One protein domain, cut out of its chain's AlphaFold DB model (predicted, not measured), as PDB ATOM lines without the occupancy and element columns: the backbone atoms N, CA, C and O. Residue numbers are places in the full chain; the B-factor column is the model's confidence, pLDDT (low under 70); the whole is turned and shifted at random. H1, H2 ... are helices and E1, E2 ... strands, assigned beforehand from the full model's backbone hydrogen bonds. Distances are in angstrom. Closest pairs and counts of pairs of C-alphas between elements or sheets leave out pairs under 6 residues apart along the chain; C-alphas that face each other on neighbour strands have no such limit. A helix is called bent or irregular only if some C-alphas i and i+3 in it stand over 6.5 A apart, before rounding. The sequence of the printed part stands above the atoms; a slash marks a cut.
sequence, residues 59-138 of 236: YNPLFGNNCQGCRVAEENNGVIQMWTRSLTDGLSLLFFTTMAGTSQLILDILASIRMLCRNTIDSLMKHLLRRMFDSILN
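Overview. This is residues 59 to 138 of the 236 residues of an uncharacterized protein of Strongylus vulgaris (UniProt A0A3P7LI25). A strand hairpin, E1 and E2, leads into a helical hairpin of H1 and H2a, the first arm of bent H2; the other arm, H2b, swings away, residues 127 to 138 sticking out. The 80 printed residues, mostly helix by class, run E1, E2, H1, H2, loose at a 15.4 A radius of gyration of the C-alphas, spanning 44 by 31 by 30 A.

Arrangement. E1, residues 73 to 76, and E2, 79 to 82, are an antiparallel hairpin; N 81 and O 74, 2.8 A, are within hydrogen-bond range. H2, residues 104 to 136, assigned as one helix by its hydrogen bonds, is bent: C-alphas 116 and 119 are 7.8 A apart. Its arms H2a, 104 to 116, and H2b, 119 to 136, stand at a steep tilt of 66 degrees. H1, residues 87 to 99, touches H2a, opposite ways at a shallow tilt of 7 degrees; the closest C-alphas, Ser 92 and Arg 114, are 7.0 A apart. H1 and H2b only just touch, only at their ends, with 3 pairs of C-alphas within 8 A, the closest Thr 88 and Asp 122, 6.1 A. In H1, H2a and H2b every O i to N i+4 pair is within hydrogen-bond range.

Along the chain. E1 begins at C-alpha 73 (128.026, 113.576, 135.708). H1 is 18.2 A long, H2a 18.5 A and H2b 25.3 A, ending at C-alpha 136 (107.922, 130.875, 111.106).

Size, cuts and confidence. The farthest C-alphas, Ser 103 and Asn 138, are 47.2 A apart. The printed part has no cut, and its three links are tight. pLDDT is under 70 in residues 59 to 84 and 100 to 102.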
ATOM      1  N   TYR A  59     123.167 119.638 144.651       53.16
ATOM      2  CA  TYR A  59     122.518 120.106 145.857       53.16
ATOM      3  C   TYR A  59     122.496 121.628 145.819       53.16
ATOM      4  O   TYR A  59     123.509 122.290 146.027       53.16
ATOM      5  N   ASN A  60     121.327 122.194 145.537       59.28
ATOM      6  CA  ASN A  60     121.139 123.623 145.717       59.28
ATOM      7  C   ASN A  60     120.532 123.855 147.107       59.28
ATOM      8  O   ASN A  60     119.467 123.299 147.372       59.28
ATOM      9  N   PRO A  61     121.118 124.688 147.984       56.12
ATOM     10  CA  PRO A  61     120.557 124.945 149.313       56.12
ATOM     11  C   PRO A  61     119.120 125.501 149.271       56.12
ATOM     12  O   PRO A  61     118.371 125.332 150.228       56.12
ATOM     13  N   LEU A  62     118.700 126.109 148.154       51.47
ATOM     14  CA  LEU A  62     117.327 126.575 147.932       51.47
ATOM     15  C   LEU A  62     116.387 125.501 147.360       51.47
ATOM     16  O   LEU A  62     115.179 125.610 147.552       51.47
ATOM     17  N   PHE A  63     116.901 124.503 146.631       53.84
ATOM     18  CA  PHE A  63     116.079 123.545 145.865       53.84
ATOM     19  C   PHE A  63     116.287 122.074 146.251       53.84
ATOM     20  O   PHE A  63     115.594 121.209 145.726       53.84
ATOM     21  N   GLY A  64     117.213 121.776 147.163       60.75
ATOM     22  CA  GLY A  64     117.566 120.420 147.570       60.75
ATOM     23  C   GLY A  64     118.201 119.592 146.447       60.75
ATOM     24  O   GLY A  64     118.818 120.128 145.525       60.75
ATOM     25  N   ASN A  65     118.065 118.266 146.550       61.84
ATOM     26  CA  ASN A  65     118.501 117.308 145.532       61.84
ATOM     27  C   ASN A  65     117.327 116.955 144.604       61.84
ATOM     28  O   ASN A  65     116.426 116.212 144.992       61.84
ATOM     29  N   ASN A  66     117.367 117.454 143.368       60.50
ATOM     30  CA  ASN A  66     116.325 117.207 142.365       60.50
ATOM     31  C   ASN A  66     116.564 115.951 141.510       60.50
ATOM     32  O   ASN A  66     115.713 115.602 140.701       60.50
ATOM     33  N   CYS A  67     117.706 115.277 141.660       57.16
ATOM     34  CA  CYS A  67     118.164 114.207 140.768       57.16
ATOM     35  C   CYS A  67     118.410 112.900 141.531       57.16
ATOM     36  O   CYS A  67     119.410 112.222 141.303       57.16
ATOM     37  N   GLN A  68     117.526 112.548 142.471       57.31
ATOM     38  CA  GLN A  68     117.706 111.369 143.318       57.31
ATOM     39  C   GLN A  68     117.896 110.101 142.462       57.31
ATOM     40  O   GLN A  68     116.990 109.676 141.754       57.31
ATOM     41  N   GLY A  69     119.105 109.530 142.507       56.38
ATOM     42  CA  GLY A  69     119.480 108.317 141.770       56.38
ATOM     43  C   GLY A  69     119.979 108.527 140.334       56.38
ATOM     44  O   GLY A  69     120.530 107.594 139.759       56.38
ATOM     45  N   CYS A  70     119.859 109.725 139.751       61.31
ATOM     46  CA  CYS A  70     120.383 109.990 138.411       61.31
ATOM     47  C   CYS A  70     121.859 110.408 138.490       61.31
ATOM     48  O   CYS A  70     122.202 111.412 139.117       61.31
ATOM     49  N   ARG A  71     122.751 109.654 137.837       64.06
ATOM     50  CA  ARG A  71     124.158 110.052 137.674       64.06
ATOM     51  C   ARG A  71     124.246 111.091 136.559       64.06
ATOM     52  O   ARG A  71     124.302 110.737 135.388       64.06
ATOM     53  N   VAL A  72     124.226 112.372 136.925       63.94
ATOM     54  CA  VAL A  72     124.199 113.511 135.979       63.94
ATOM     55  C   VAL A  72     125.603 113.956 135.517       63.94
ATOM     56  O   VAL A  72     125.758 114.783 134.616       63.94
ATOM     57  N   ALA A  73     126.643 113.368 136.101       64.19
ATOM     58  CA  ALA A  73     128.026 113.576 135.708       64.19
ATOM     59  C   ALA A  73     128.640 112.260 135.215       64.19
ATOM     60  O   ALA A  73     128.474 111.214 135.848       64.19
ATOM     61  N   GLU A  74     129.325 112.328 134.076       67.25
ATOM     62  CA  GLU A  74     130.089 111.226 133.493       67.25
ATOM     63  C   GLU A  74     131.576 111.571 133.561       67.25
ATOM     64  O   GLU A  74     131.976 112.703 133.284       67.25
ATOM     65  N   GLU A  75     132.399 110.603 133.946       61.75
ATOM     66  CA  GLU A  75     133.848 110.754 133.928       61.75
ATOM     67  C   GLU A  75     134.359 110.355 132.546       61.75
ATOM     68  O   GLU A  75     134.202 109.211 132.117       61.75
ATOM     69  N   ASN A  76     134.949 111.311 131.834       63.97
ATOM     70  CA  ASN A  76     135.575 111.068 130.544       63.97
ATOM     71  C   ASN A  76     137.036 111.512 130.626       63.97
ATOM     72  O   ASN A  76     137.315 112.693 130.823       63.97
ATOM     73  N   ASN A  77     137.968 110.563 130.499       62.94
ATOM     74  CA  ASN A  77     139.413 110.802 130.600       62.94
ATOM     75  C   ASN A  77     139.842 111.563 131.877       62.94
ATOM     76  O   ASN A  77     140.669 112.469 131.808       62.94
ATOM     77  N   GLY A  78     139.265 111.224 133.037       64.44
ATOM     78  CA  GLY A  78     139.591 111.852 134.328       64.44
ATOM     79  C   GLY A  78     138.978 113.241 134.545       64.44
ATOM     80  O   GLY A  78     139.210 113.860 135.581       64.44
ATOM     81  N   VAL A  79     138.181 113.743 133.594       67.44
ATOM     82  CA  VAL A  79     137.420 114.988 133.745       67.44
ATOM     83  C   VAL A  79     135.953 114.650 133.973       67.44
ATOM     84  O   VAL A  79     135.315 113.974 133.162       67.44
ATOM     85  N   ILE A  80     135.402 115.159 135.075       65.25
ATOM     86  CA  ILE A  80     133.971 115.076 135.370       65.25
ATOM     87  C   ILE A  80     133.244 116.029 134.418       65.25
ATOM     88  O   ILE A  80     133.304 117.251 134.569       65.25
ATOM     89  N   GLN A  81     132.557 115.476 133.419       64.44
ATOM     90  CA  GLN A  81     131.783 116.249 132.461       64.44
ATOM     91  C   GLN A  81     130.286 116.118 132.740       64.44
ATOM     92  O   GLN A  81     129.703 115.034 132.780       64.44
ATOM     93  N   MET A  82     129.644 117.273 132.884       66.12
ATOM     94  CA  MET A  82     128.194 117.378 132.985       66.12
ATOM     95  C   MET A  82     127.595 117.059 131.619       66.12
ATOM     96  O   MET A  82     127.869 117.761 130.637       66.12
ATOM     97  N   TRP A  83     126.777 116.011 131.536       67.12
ATOM     98  CA  TRP A  83     126.214 115.595 130.253       67.12
ATOM     99  C   TRP A  83     124.982 116.409 129.841       67.12
ATOM    100  O   TRP A  83     124.497 116.232 128.742       67.12
ATOM    101  N   THR A  84     124.533 117.400 130.614       67.19
ATOM    102  CA  THR A  84     123.316 118.211 130.375       67.19
ATOM    103  C   THR A  84     123.385 119.212 129.210       67.19
ATOM    104  O   THR A  84     122.597 120.155 129.145       67.19
ATOM    105  N   ARG A  85     124.340 119.052 128.288       71.50
ATOM    106  CA  ARG A  85     124.651 120.049 127.247       71.50
ATOM    107  C   ARG A  85     123.806 119.906 125.981       71.50
ATOM    108  O   ARG A  85     123.856 120.799 125.138       71.50
ATOM    109  N   SER A  86     123.057 118.814 125.829       79.56
ATOM    110  CA  SER A  86     122.202 118.562 124.665       79.56
ATOM    111  C   SER A  86     120.712 118.550 125.020       79.56
ATOM    112  O   SER A  86     120.323 118.443 126.184       79.56
ATOM    113  N   LEU A  87     119.858 118.680 124.001       79.06
ATOM    114  CA  LEU A  87     118.409 118.630 124.176       79.06
ATOM    115  C   LEU A  87     117.963 117.246 124.646       79.06
ATOM    116  O   LEU A  87     117.139 117.148 125.553       79.06
ATOM    117  N   THR A  88     118.531 116.184 124.075       84.38
ATOM    118  CA  THR A  88     118.245 114.812 124.507       84.38
ATOM    119  C   THR A  88     118.657 114.592 125.956       84.38
ATOM    120  O   THR A  88     117.931 113.962 126.725       84.38
ATOM    121  N   ASP A  89     119.786 115.171 126.357       81.69
ATOM    122  CA  ASP A  89     120.263 115.112 127.731       81.69
ATOM    123  C   ASP A  89     119.317 115.853 128.689       81.69
ATOM    124  O   ASP A  89     118.882 115.288 129.693       81.69
ATOM    125  N   GLY A  90     118.898 117.071 128.336       80.75
ATOM    126  CA  GLY A  90     117.894 117.820 129.094       80.75
ATOM    127  C   GLY A  90     116.571 117.060 129.229       80.75
ATOM    128  O   GLY A  90     116.062 116.909 130.337       80.75
ATOM    129  N   LEU A  91     116.044 116.511 128.131       80.56
ATOM    130  CA  LEU A  91     114.824 115.698 128.153       80.56
ATOM    131  C   LEU A  91     114.986 114.464 129.037       80.56
ATOM    132  O   LEU A  91     114.127 114.191 129.871       80.56
ATOM    133  N   SER A  92     116.091 113.734 128.891       80.88
ATOM    134  CA  SER A  92     116.333 112.534 129.686       80.88
ATOM    135  C   SER A  92     116.417 112.848 131.178       80.88
ATOM    136  O   SER A  92     115.830 112.113 131.960       80.88
ATOM    137  N   LEU A  93     117.012 113.977 131.588       77.88
ATOM    138  CA  LEU A  93     116.961 114.424 132.982       77.88
ATOM    139  C   LEU A  93     115.536 114.665 133.474       77.88
ATOM    140  O   LEU A  93     115.186 114.242 134.575       77.88
ATOM    141  N   LEU A  94     114.691 115.317 132.675       76.69
ATOM    142  CA  LEU A  94     113.287 115.514 133.042       76.69
ATOM    143  C   LEU A  94     112.558 114.164 133.176       76.69
ATOM    144  O   LEU A  94     111.793 113.958 134.119       76.69
ATOM    145  N   PHE A  95     112.850 113.201 132.304       76.75
ATOM    146  CA  PHE A  95     112.323 111.843 132.440       76.75
ATOM    147  C   PHE A  95     112.861 111.126 133.687       76.75
ATOM    148  O   PHE A  95     112.085 110.522 134.419       76.75
ATOM    149  N   PHE A  96     114.148 111.251 134.009       77.38
ATOM    150  CA  PHE A  96     114.721 110.668 135.223       77.38
ATOM    151  C   PHE A  96     114.107 111.262 136.495       77.38
ATOM    152  O   PHE A  96     113.781 110.517 137.414       77.38
ATOM    153  N   THR A  97     113.883 112.578 136.553       70.81
ATOM    154  CA  THR A  97     113.261 113.218 137.726       70.81
ATOM    155  C   THR A  97     111.788 112.840 137.891       70.81
ATOM    156  O   THR A  97     111.318 112.645 139.015       70.81
ATOM    157  N   THR A  98     111.049 112.675 136.790       71.81
ATOM    158  CA  THR A  98     109.662 112.187 136.847       71.81
ATOM    159  C   THR A  98     109.589 110.713 137.255       71.81
ATOM    160  O   THR A  98     108.696 110.348 138.019       71.81
ATOM    161  N   MET A  99     110.551 109.893 136.815       71.50
ATOM    162  CA  MET A  99     110.628 108.443 137.044       71.50
ATOM    163  C   MET A  99     111.454 108.022 138.266       71.50
ATOM    164  O   MET A  99     111.587 106.826 138.511       71.50
ATOM    165  N   ALA A 100     111.969 108.953 139.073       64.62
ATOM    166  CA  ALA A 100     112.880 108.656 140.189       64.62
ATOM    167  C   ALA A 100     112.312 107.695 141.257       64.62
ATOM    168  O   ALA A 100     113.067 107.126 142.039       64.62
ATOM    169  N   GLY A 101     110.989 107.498 141.300       63.56
ATOM    170  CA  GLY A 101     110.330 106.521 142.178       63.56
ATOM    171  C   GLY A 101     110.121 105.127 141.571       63.56
ATOM    172  O   GLY A 101     109.469 104.300 142.203       63.56
ATOM    173  N   THR A 102     110.592 104.872 140.348       67.12
ATOM    174  CA  THR A 102     110.398 103.598 139.631       67.12
ATOM    175  C   THR A 102     111.578 102.636 139.826       67.12
ATOM    176  O   THR A 102     112.542 102.944 140.528       67.12
ATOM    177  N   SER A 103     111.495 101.423 139.265       73.69
ATOM    178  CA  SER A 103     112.538 100.404 139.419       73.69
ATOM    179  C   SER A 103     113.844 100.799 138.715       73.69
ATOM    180  O   SER A 103     113.833 101.396 137.641       73.69
ATOM    181  N   GLN A 104     114.983 100.400 139.292       74.56
ATOM    182  CA  GLN A 104     116.320 100.696 138.746       74.56
ATOM    183  C   GLN A 104     116.502 100.189 137.308       74.56
ATOM    184  O   GLN A 104     117.071 100.885 136.478       74.56
ATOM    185  N   LEU A 105     115.902  99.041 136.970       77.94
ATOM    186  CA  LEU A 105     115.938  98.486 135.613       77.94
ATOM    187  C   LEU A 105     115.369  99.446 134.558       77.94
ATOM    188  O   LEU A 105     115.890  99.522 133.450       77.94
ATOM    189  N   ILE A 106     114.308 100.189 134.888       76.19
ATOM    190  CA  ILE A 106     113.714 101.169 133.967       76.19
ATOM    191  C   ILE A 106     114.681 102.335 133.752       76.19
ATOM    192  O   ILE A 106     114.841 102.800 132.623       76.19
ATOM    193  N   LEU A 107     115.352 102.778 134.816       77.62
ATOM    194  CA  LEU A 107     116.337 103.856 134.750       77.62
ATOM    195  C   LEU A 107     117.566 103.434 133.922       77.62
ATOM    196  O   LEU A 107     118.024 104.213 133.088       77.62
ATOM    197  N   ASP A 108     118.036 102.194 134.064       80.19
ATOM    198  CA  ASP A 108     119.165 101.652 133.294       80.19
ATOM    199  C   ASP A 108     118.832 101.477 131.803       80.19
ATOM    200  O   ASP A 108     119.633 101.817 130.924       80.19
ATOM    201  N   ILE A 109     117.619 101.004 131.493       83.25
ATOM    202  CA  ILE A 109     117.119 100.931 130.113       83.25
ATOM    203  C   ILE A 109     117.032 102.338 129.515       83.25
ATOM    204  O   ILE A 109     117.501 102.561 128.399       83.25
ATOM    205  N   LEU A 110     116.488 103.308 130.256       82.00
ATOM    206  CA  LEU A 110     116.385 104.695 129.805       82.00
ATOM    207  C   LEU A 110     117.769 105.319 129.566       82.00
ATOM    208  O   LEU A 110     117.966 106.012 128.566       82.00
ATOM    209  N   ALA A 111     118.748 105.035 130.431       81.50
ATOM    210  CA  ALA A 111     120.130 105.480 130.261       81.50
ATOM    211  C   ALA A 111     120.778 104.870 129.006       81.50
ATOM    212  O   ALA A 111     121.455 105.576 128.256       81.50
ATOM    213  N   SER A 112     120.513 103.589 128.742       84.19
ATOM    214  CA  SER A 112     120.999 102.883 127.551       84.19
ATOM    215  C   SER A 112     120.380 103.445 126.266       84.19
ATOM    216  O   SER A 112     121.092 103.728 125.302       84.19
ATOM    217  N   ILE A 113     119.064 103.690 126.267       85.88
ATOM    218  CA  ILE A 113     118.349 104.330 125.151       85.88
ATOM    219  C   ILE A 113     118.895 105.738 124.905       85.88
ATOM    220  O   ILE A 113     119.125 106.104 123.753       85.88
ATOM    221  N   ARG A 114     119.144 106.520 125.964       85.94
ATOM    222  CA  ARG A 114     119.760 107.847 125.844       85.94
ATOM    223  C   ARG A 114     121.093 107.749 125.113       85.94
ATOM    224  O   ARG A 114     121.281 108.465 124.137       85.94
ATOM    225  N   MET A 115     121.990 106.856 125.532       83.12
ATOM    226  CA  MET A 115     123.305 106.706 124.897       83.12
ATOM    227  C   MET A 115     123.215 106.321 123.423       83.12
ATOM    228  O   MET A 115     123.951 106.871 122.606       83.12
ATOM    229  N   LEU A 116     122.275 105.446 123.068       87.56
ATOM    230  CA  LEU A 116     122.071 105.023 121.687       87.56
ATOM    231  C   LEU A 116     121.464 106.132 120.810       87.56
ATOM    232  O   LEU A 116     121.895 106.340 119.677       87.56
ATOM    233  N   CYS A 117     120.460 106.845 121.322       86.25
ATOM    234  CA  CYS A 117     119.634 107.752 120.525       86.25
ATOM    235  C   CYS A 117     120.077 109.221 120.573       86.25
ATOM    236  O   CYS A 117     119.606 109.999 119.743       86.25
ATOM    237  N   ARG A 118     120.967 109.613 121.498       86.81
ATOM    238  CA  ARG A 118     121.375 111.013 121.748       86.81
ATOM    239  C   ARG A 118     121.680 111.794 120.475       86.81
ATOM    240  O   ARG A 118     121.026 112.789 120.183       86.81
ATOM    241  N   ASN A 119     122.629 111.304 119.682       87.69
ATOM    242  CA  ASN A 119     123.080 112.012 118.484       87.69
ATOM    243  C   ASN A 119     121.980 112.100 117.417       87.69
ATOM    244  O   ASN A 119     121.854 113.111 116.725       87.69
ATOM    245  N   THR A 120     121.166 111.051 117.297       89.69
ATOM    246  CA  THR A 120     120.071 110.979 116.327       89.69
ATOM    247  C   THR A 120     118.957 111.955 116.685       89.69
ATOM    248  O   THR A 120     118.522 112.719 115.825       89.69
ATOM    249  N   ILE A 121     118.524 111.971 117.951       87.69
ATOM    250  CA  ILE A 121     117.467 112.864 118.438       87.69
ATOM    251  C   ILE A 121     117.927 114.320 118.357       87.69
ATOM    252  O   ILE A 121     117.178 115.158 117.858       87.69
ATOM    253  N   ASP A 122     119.161 114.630 118.759       89.06
ATOM    254  CA  ASP A 122     119.683 115.998 118.673       89.06
ATOM    255  C   ASP A 122     119.794 116.492 117.226       89.06
ATOM    256  O   ASP A 122     119.420 117.627 116.922       89.06
ATOM    257  N   SER A 123     120.272 115.639 116.314       89.69
ATOM    258  CA  SER A 123     120.358 115.960 114.885       89.69
ATOM    259  C   SER A 123     118.971 116.179 114.274       89.69
ATOM    260  O   SER A 123     118.734 117.187 113.601       89.69
ATOM    261  N   LEU A 124     118.029 115.278 114.569       90.88
ATOM    262  CA  LEU A 124     116.644 115.382 114.120       90.88
ATOM    263  C   LEU A 124     115.995 116.661 114.643       90.88
ATOM    264  O   LEU A 124     115.423 117.423 113.868       90.88
ATOM    265  N   MET A 125     116.120 116.934 115.940       88.50
ATOM    266  CA  MET A 125     115.533 118.117 116.553       88.50
ATOM    267  C   MET A 125     116.139 119.398 115.981       88.50
ATOM    268  O   MET A 125     115.410 120.338 115.676       88.50
ATOM    269  N   LYS A 126     117.456 119.433 115.745       89.31
ATOM    270  CA  LYS A 126     118.111 120.559 115.067       89.31
ATOM    271  C   LYS A 126     117.550 120.773 113.662       89.31
ATOM    272  O   LYS A 126     117.316 121.915 113.271       89.31
ATOM    273  N   HIS A 127     117.323 119.697 112.910       91.06
ATOM    274  CA  HIS A 127     116.733 119.772 111.575       91.06
ATOM    275  C   HIS A 127     115.283 120.280 111.614       91.06
ATOM    276  O   HIS A 127     114.933 121.194 110.865       91.06
ATOM    277  N   LEU A 128     114.460 119.745 112.519       88.00
ATOM    278  CA  LEU A 128     113.068 120.159 112.703       88.00
ATOM    279  C   LEU A 128     112.965 121.619 113.141       88.00
ATOM    280  O   LEU A 128     112.213 122.379 112.538       88.00
ATOM    281  N   LEU A 129     113.754 122.031 114.136       87.25
ATOM    282  CA  LEU A 129     113.806 123.417 114.592       87.25
ATOM    283  C   LEU A 129     114.212 124.347 113.459       87.25
ATOM    284  O   LEU A 129     113.565 125.369 113.272       87.25
ATOM    285  N   ARG A 130     115.227 123.989 112.666       89.06
ATOM    286  CA  ARG A 130     115.637 124.805 111.518       89.06
ATOM    287  C   ARG A 130     114.493 124.988 110.525       89.06
ATOM    288  O   ARG A 130     114.161 126.116 110.196       89.06
ATOM    289  N   ARG A 131     113.830 123.895 110.139       88.19
ATOM    290  CA  ARG A 131     112.675 123.940 109.234       88.19
ATOM    291  C   ARG A 131     111.523 124.774 109.802       88.19
ATOM    292  O   ARG A 131     110.871 125.510 109.065       88.19
ATOM    293  N   MET A 132     111.271 124.660 111.104       86.56
ATOM    294  CA  MET A 132     110.261 125.456 111.799       86.56
ATOM    295  C   MET A 132     110.628 126.937 111.817       86.56
ATOM    296  O   MET A 132     109.780 127.761 111.489       86.56
ATOM    297  N   PHE A 133     111.875 127.285 112.139       84.75
ATOM    298  CA  PHE A 133     112.351 128.666 112.104       84.75
ATOM    299  C   PHE A 133     112.260 129.254 110.701       84.75
ATOM    300  O   PHE A 133     111.757 130.360 110.572       84.75
ATOM    301  N   ASP A 134     112.643 128.515 109.663       84.31
ATOM    302  CA  ASP A 134     112.551 128.992 108.280       84.31
ATOM    303  C   ASP A 134     111.087 129.250 107.858       84.31
ATOM    304  O   ASP A 134     110.795 130.201 107.136       84.31
ATOM    305  N   SER A 135     110.141 128.440 108.346       80.56
ATOM    306  CA  SER A 135     108.702 128.619 108.093       80.56
ATOM    307  C   SER A 135     108.100 129.788 108.889       80.56
ATOM    308  O   SER A 135     107.317 130.591 108.373       80.56
ATOM    309  N   ILE A 136     108.472 129.896 110.167       81.06
ATOM    310  CA  ILE A 136     107.922 130.875 111.106       81.06
ATOM    311  C   ILE A 136     108.534 132.258 110.882       81.06
ATOM    312  O   ILE A 136     107.802 133.240 110.916       81.06
ATOM    313  N   LEU A 137     109.835 132.360 110.611       78.00
ATOM    314  CA  LEU A 137     110.562 133.618 110.396       78.00
ATOM    315  C   LEU A 137     110.520 134.084 108.933       78.00
ATOM    316  O   LEU A 137     111.468 134.679 108.429       78.00
ATOM    317  N   ASN A 138     109.406 133.841 108.248       81.00
ATOM    318  CA  ASN A 138     109.124 134.480 106.967       81.00
ATOM    319  C   ASN A 138     108.863 135.985 107.187       81.00
ATOM    320  O   ASN A 138     108.281 136.359 108.207       81.00
TER     321      ASN A 138